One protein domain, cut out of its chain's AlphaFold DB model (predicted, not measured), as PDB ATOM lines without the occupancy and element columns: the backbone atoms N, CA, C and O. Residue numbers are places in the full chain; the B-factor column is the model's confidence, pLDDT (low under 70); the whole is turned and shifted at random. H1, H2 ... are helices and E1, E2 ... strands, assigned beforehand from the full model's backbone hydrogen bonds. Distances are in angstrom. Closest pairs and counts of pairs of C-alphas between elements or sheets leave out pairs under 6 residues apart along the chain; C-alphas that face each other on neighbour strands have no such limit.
ATOM      1  N   SER A 124     105.444  96.218 113.055       88.00
ATOM      2  CA  SER A 124     104.658  95.919 114.249       88.00
ATOM      3  C   SER A 124     103.264  96.545 114.129       88.00
ATOM      4  O   SER A 124     103.060  97.503 113.384       88.00
ATOM      5  N   PHE A 125     102.295  96.030 114.885       86.31
ATOM      6  CA  PHE A 125     100.952  96.617 114.916       86.31
ATOM      7  C   PHE A 125     100.973  98.085 115.367       86.31
ATOM      8  O   PHE A 125     100.268  98.911 114.802       86.31
ATOM      9  N   GLN A 126     101.844  98.429 116.320       83.81
ATOM     10  CA  GLN A 126     101.999  99.802 116.801       83.81
ATOM     11  C   GLN A 126     102.541 100.740 115.728       83.81
ATOM     12  O   GLN A 126     102.101 101.881 115.632       83.81
ATOM     13  N   ASP A 127     103.489 100.272 114.919       89.31
ATOM     14  CA  ASP A 127     104.042 101.082 113.835       89.31
ATOM     15  C   ASP A 127     103.012 101.273 112.720       89.31
ATOM     16  O   ASP A 127     102.884 102.379 112.209       89.31
ATOM     17  N   TRP A 128     102.189 100.257 112.435       91.25
ATOM     18  CA  TRP A 128     101.031 100.414 111.552       91.25
ATOM     19  C   TRP A 128     100.010 101.418 112.088       91.25
ATOM     20  O   TRP A 128      99.537 102.253 111.324       91.25
ATOM     21  N   LEU A 129      99.689 101.389 113.386       89.81
ATOM     22  CA  LEU A 129      98.807 102.394 113.986       89.81
ATOM     23  C   LEU A 129      99.395 103.807 113.880       89.81
ATOM     24  O   LEU A 129      98.669 104.735 113.541       89.81
ATOM     25  N   LYS A 130     100.700 103.976 114.126       88.81
ATOM     26  CA  LYS A 130     101.387 105.272 113.975       88.81
ATOM     27  C   LYS A 130     101.388 105.754 112.528       88.81
ATOM     28  O   LYS A 130     101.152 106.932 112.289       88.81
ATOM     29  N   ASP A 131     101.646 104.856 111.580       91.62
ATOM     30  CA  ASP A 131     101.661 105.170 110.153       91.62
ATOM     31  C   ASP A 131     100.260 105.582 109.679       91.62
ATOM     32  O   ASP A 131     100.078 106.667 109.129       91.62
ATOM     33  N   LEU A 132      99.234 104.788 109.999       91.50
ATOM     34  CA  LEU A 132      97.838 105.101 109.678       91.50
ATOM     35  C   LEU A 132      97.347 106.386 110.362       91.50
ATOM     36  O   LEU A 132      96.560 107.118 109.768       91.50
ATOM     37  N   ALA A 133      97.838 106.710 111.562       90.38
ATOM     38  CA  ALA A 133      97.496 107.949 112.263       90.38
ATOM     39  C   ALA A 133      97.987 109.224 111.549       90.38
ATOM     40  O   ALA A 133      97.548 110.319 111.894       90.38
ATOM     41  N   THR A 134      98.867 109.112 110.546       92.75
ATOM     42  CA  THR A 134      99.256 110.255 109.695       92.75
ATOM     43  C   THR A 134      98.171 110.647 108.683       92.75
ATOM     44  O   THR A 134      98.219 111.736 108.102       92.75
ATOM     45  N   ILE A 135      97.160 109.792 108.492       92.56
ATOM     46  CA  ILE A 135      95.970 110.096 107.702       92.56
ATOM     47  C   ILE A 135      95.041 110.946 108.563       92.56
ATOM     48  O   ILE A 135      94.373 110.451 109.470       92.56
ATOM     49  N   VAL A 136      95.000 112.243 108.274       91.06
ATOM     50  CA  VAL A 136      94.216 113.212 109.041       91.06
ATOM     51  C   VAL A 136      93.337 114.053 108.127       91.06
ATOM     52  O   VAL A 136      93.656 114.285 106.959       91.06
ATOM     53  N   LYS A 137      92.224 114.528 108.687       91.88
ATOM     54  CA  LYS A 137      91.356 115.534 108.079       91.88
ATOM     55  C   LYS A 137      91.778 116.910 108.594       91.88
ATOM     56  O   LYS A 137      91.482 117.272 109.729       91.88
ATOM     57  N   ASN A 138      92.482 117.666 107.764       90.38
ATOM     58  CA  ASN A 138      92.967 118.999 108.097       90.38
ATOM     59  C   ASN A 138      91.906 120.046 107.764       90.38
ATOM     60  O   ASN A 138      91.453 120.123 106.627       90.38
ATOM     61  N   THR A 139      91.545 120.881 108.735       92.44
ATOM     62  CA  THR A 139      90.713 122.070 108.499       92.44
ATOM     63  C   THR A 139      91.632 123.266 108.294       92.44
ATOM     64  O   THR A 139      92.391 123.627 109.192       92.44
ATOM     65  N   ILE A 140      91.602 123.858 107.104       90.56
ATOM     66  CA  ILE A 140      92.490 124.949 106.708       90.56
ATOM     67  C   ILE A 140      91.674 126.236 106.650       90.56
ATOM     68  O   ILE A 140      90.733 126.346 105.866       90.56
ATOM     69  N   GLN A 141      92.068 127.219 107.460       91.50
ATOM     70  CA  GLN A 141      91.530 128.576 107.421       91.50
ATOM     71  C   GLN A 141      92.544 129.506 106.735       91.50
ATOM     72  O   GLN A 141      93.572 129.845 107.333       91.50
ATOM     73  N   PRO A 142      92.306 129.912 105.475       90.12
ATOM     74  CA  PRO A 142      93.212 130.802 104.763       90.12
ATOM     75  C   PRO A 142      93.274 132.185 105.418       90.12
ATOM     76  O   PRO A 142      92.274 132.711 105.896       90.12
ATOM     77  N   LYS A 143      94.449 132.824 105.381       90.06
ATOM     78  CA  LYS A 143      94.605 134.217 105.848       90.06
ATOM     79  C   LYS A 143      93.912 135.233 104.935       90.06
ATOM     80  O   LYS A 143      93.665 136.365 105.343       90.06
ATOM     81  N   LEU A 144      93.626 134.844 103.694       92.38
ATOM     82  CA  LEU A 144      92.929 135.686 102.735       92.38
ATOM     83  C   LEU A 144      91.428 135.678 103.052       92.38
ATOM     84  O   LEU A 144      90.774 134.652 102.896       92.38
ATOM     85  N   LYS A 145      90.883 136.830 103.463       81.19
ATOM     86  CA  LYS A 145      89.479 136.977 103.901       81.19
ATOM     87  C   LYS A 145      88.432 136.572 102.852       81.19
ATOM     88  O   LYS A 145      87.289 136.336 103.217       81.19
ATOM     89  N   SER A 146      88.800 136.525 101.572       88.00
ATOM     90  CA  SER A 146      87.907 136.122 100.480       88.00
ATOM     91  C   SER A 146      87.773 134.607 100.315       88.00
ATOM     92  O   SER A 146      86.886 134.169  99.587       88.00
ATOM     93  N   LEU A 147      88.633 133.804 100.954       87.94
ATOM     94  CA  LEU A 147      88.580 132.350 100.847       87.94
ATOM     95  C   LEU A 147      87.885 131.739 102.070       87.94
ATOM     96  O   LEU A 147      88.269 132.042 103.205       87.94
ATOM     97  N   PRO A 148      86.891 130.857 101.866       91.06
ATOM     98  CA  PRO A 148      86.259 130.138 102.960       91.06
ATOM     99  C   PRO A 148      87.222 129.120 103.584       91.06
ATOM    100  O   PRO A 148      88.213 128.704 102.979       91.06
ATOM    101  N   THR A 149      86.901 128.698 104.806       92.69
ATOM    102  CA  THR A 149      87.561 127.545 105.436       92.69
ATOM    103  C   THR A 149      87.221 126.288 104.643       92.69
ATOM    104  O   THR A 149      86.066 126.098 104.263       92.69
ATOM    105  N   PHE A 150      88.210 125.433 104.395       92.56
ATOM    106  CA  PHE A 150      88.010 124.177 103.676       92.56
ATOM    107  C   PHE A 150      88.760 123.028 104.342       92.56
ATOM    108  O   PHE A 150      89.682 123.226 105.135       92.56
ATOM    109  N   GLU A 151      88.346 121.809 104.022       93.81
ATOM    110  CA  GLU A 151      88.882 120.588 104.610       93.81
ATOM    111  C   GLU A 151      89.728 119.830 103.578       93.81
ATOM    112  O   GLU A 151      89.363 119.733 102.408       93.81
ATOM    113  N   VAL A 152      90.866 119.285 104.009       91.69
ATOM    114  CA  VAL A 152      91.777 118.492 103.176       91.69
ATOM    115  C   VAL A 152      92.149 117.217 103.914       91.69
ATOM    116  O   VAL A 152      92.665 117.271 105.026       91.69
ATOM    117  N   ILE A 153      91.934 116.067 103.282       90.50
ATOM    118  CA  ILE A 153      92.373 114.770 103.808       90.50
ATOM    119  C   ILE A 153      93.780 114.468 103.281       90.50
ATOM    120  O   ILE A 153      94.059 114.657 102.092       90.50
ATOM    121  N   THR A 154      94.678 114.002 104.154       92.25
ATOM    122  CA  THR A 154      96.011 113.532 103.748       92.25
ATOM    123  C   THR A 154      95.884 112.398 102.729       92.25
ATOM    124  O   THR A 154      95.160 111.433 102.958       92.25
ATOM    125  N   ARG A 155      96.619 112.481 101.612       92.31
ATOM    126  CA  ARG A 155      96.676 111.400 100.617       92.31
ATOM    127  C   ARG A 155      97.462 110.217 101.196       92.31
ATOM    128  O   ARG A 155      98.659 110.384 101.428       92.31
ATOM    129  N   PRO A 156      96.845 109.042 101.407       92.88
ATOM    130  CA  PRO A 156      97.553 107.925 102.010       92.88
ATOM    131  C   PRO A 156      98.572 107.325 101.044       92.88
ATOM    132  O   PRO A 156      98.325 107.252  99.835       92.88
ATOM    133  N   THR A 157      99.689 106.841 101.582       93.75
ATOM    134  CA  THR A 157     100.713 106.121 100.811       93.75
ATOM    135  C   THR A 157     100.172 104.782 100.279       93.75
ATOM    136  O   THR A 157      99.205 104.251 100.833       93.75
ATOM    137  N   PRO A 158     100.785 104.167  99.246       94.06
ATOM    138  CA  PRO A 158     100.341 102.863  98.740       94.06
ATOM    139  C   PRO A 158     100.260 101.780  99.827       94.06
ATOM    140  O   PRO A 158      99.319 100.986  99.850       94.06
ATOM    141  N   SER A 159     101.207 101.789 100.769       92.62
ATOM    142  CA  SER A 159     101.237 100.880 101.920       92.62
ATOM    143  C   SER A 159     100.063 101.119 102.874       92.62
ATOM    144  O   SER A 159      99.405 100.165 103.282       92.62
ATOM    145  N   GLN A 160      99.751 102.382 103.179       93.75
ATOM    146  CA  GLN A 160      98.601 102.747 104.010       93.75
ATOM    147  C   GLN A 160      97.273 102.371 103.339       93.75
ATOM    148  O   GLN A 160      96.396 101.804 103.985       93.75
ATOM    149  N   GLN A 161      97.133 102.608 102.030       94.12
ATOM    150  CA  GLN A 161      95.947 102.191 101.271       94.12
ATOM    151  C   GLN A 161      95.788 100.669 101.257       94.12
ATOM    152  O   GLN A 161      94.676 100.152 101.347       94.12
ATOM    153  N   HIS A 162      96.889  99.924 101.135       93.88
ATOM    154  CA  HIS A 162      96.855  98.470 101.229       93.88
ATOM    155  C   HIS A 162      96.403  98.004 102.621       93.88
ATOM    156  O   HIS A 162      95.493  97.182 102.711       93.88
ATOM    157  N   ALA A 163      96.950  98.585 103.692       93.50
ATOM    158  CA  ALA A 163      96.531  98.284 105.060       93.50
ATOM    159  C   ALA A 163      95.049  98.622 105.315       93.50
ATOM    160  O   ALA A 163      94.332  97.813 105.898       93.50
ATOM    161  N   LEU A 164      94.551  99.761 104.824       93.62
ATOM    162  CA  LEU A 164      93.133 100.129 104.937       93.62
ATOM    163  C   LEU A 164      92.211  99.164 104.183       93.62
ATOM    164  O   LEU A 164      91.162  98.794 104.706       93.62
ATOM    165  N   ARG A 165      92.623  98.685 103.002       94.56
ATOM    166  CA  ARG A 165      91.886  97.642 102.269       94.56
ATOM    167  C   ARG A 165      91.819  96.332 103.048       94.56
ATOM    168  O   ARG A 165      90.753  95.728 103.087       94.56
ATOM    169  N   LEU A 166      92.913  95.915 103.690       93.38
ATOM    170  CA  LEU A 166      92.912  94.736 104.569       93.38
ATOM    171  C   LEU A 166      91.953  94.914 105.754       93.38
ATOM    172  O   LEU A 166      91.270  93.969 106.136       93.38
ATOM    173  N   LEU A 167      91.871  96.128 106.303       92.75
ATOM    174  CA  LEU A 167      90.942  96.484 107.380       92.75
ATOM    175  C   LEU A 167      89.486  96.665 106.911       92.75
ATOM    176  O   LEU A 167      88.602  96.793 107.755       92.75
ATOM    177  N   GLY A 168      89.221  96.688 105.601       92.50
ATOM    178  CA  GLY A 168      87.891  96.953 105.047       92.50
ATOM    179  C   GLY A 168      87.416  98.400 105.229       92.50
ATOM    180  O   GLY A 168      86.213  98.640 105.290       92.50
ATOM    181  N   VAL A 169      88.340  99.360 105.341       88.88
ATOM    182  CA  VAL A 169      88.039 100.783 105.560       88.88
ATOM    183  C   VAL A 169      88.236 101.575 104.266       88.88
ATOM    184  O   VAL A 169      89.297 101.505 103.645       88.88
ATOM    185  N   SER A 170      87.229 102.361 103.883       84.19
ATOM    186  CA  SER A 170      87.304 103.364 102.812       84.19
ATOM    187  C   SER A 170      87.413 104.772 103.401       84.19
ATOM    188  O   SER A 170      86.731 105.069 104.382       84.19
ATOM    189  N   LEU A 171      88.252 105.622 102.799       76.81
ATOM    190  CA  LEU A 171      88.405 107.042 103.153       76.81
ATOM    191  C   LEU A 171      87.512 107.940 102.301       76.81
ATOM    192  O   LEU A 171      87.313 107.589 101.115       76.81
TER     193      LEU A 171
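What this domain is: This is residues 124 to 171 of the 171 residues of the protein "Transposase" of Bryobacteraceae bacterium (UniProt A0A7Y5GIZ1). Picture a long, narrow hairpin of two short strands, E1 and E2, with its turn at one end of the model and two short helices, H1 and H2, set at an angle to each other at the other end. The hairpin and its turn make much of the length of a rod that spans 44 by 19 by 14 A. The printed part has 48 residues, with two named helices and two named strands in the order H1, E1, E2, H2. The sheet, order E1 - E2, is antiparallel, and the class is mixed, helices and strands. The whole is only just loose, close to extended, with a radius of gyration of the C-alphas of 14.4 A.

Where its parts are: Find C-alpha 125 at (100.952, 96.617, 114.916); from there H1 runs through residues 125 to 132, 10.4 A from first to last C-alpha. A tight link of 4 residues leads to E1, residues 137 to 140, 9.6 A long. Look next at C-alpha 145 at (89.479, 136.977, 103.901), in the short link of 9 residues to E2. E2, residues 150 to 153, is 10.4 A long, and a tight link of 4 residues follows. H2, residues 158 to 167, covers 14.3 A and ends at C-alpha 167, (90.942, 96.484, 107.380).

How they stand to each other: Begin with the hairpin of E1 and E2, whose directions differ by 149 degrees. The C-alphas of Lys 137 and Ile 153 face each other at 4.5 A. N 138 and O 152 are within hydrogen-bond range at 2.8 A, as are N 150 and O 140 at 3.1 A. H1 and H2 are close but not clearly touching; their closest C-alphas, Leu 132 and Gln 160, are 6.2 A apart. They run opposite ways at a steep tilt of 62 degrees. H1 and E2 are apart, and so are E1 and H2. In H1 and H2 every O i to N i+4 pair is within hydrogen-bond range.

The domain as a whole: The two C-alphas farthest apart, Ser 124 and Ser 146, lie 45.7 A from each other. The printed part has no cut and no long link, and Leu 171 is the chain's last residue. Its mean pLDDT is 90.7, and no printed residue is under 70.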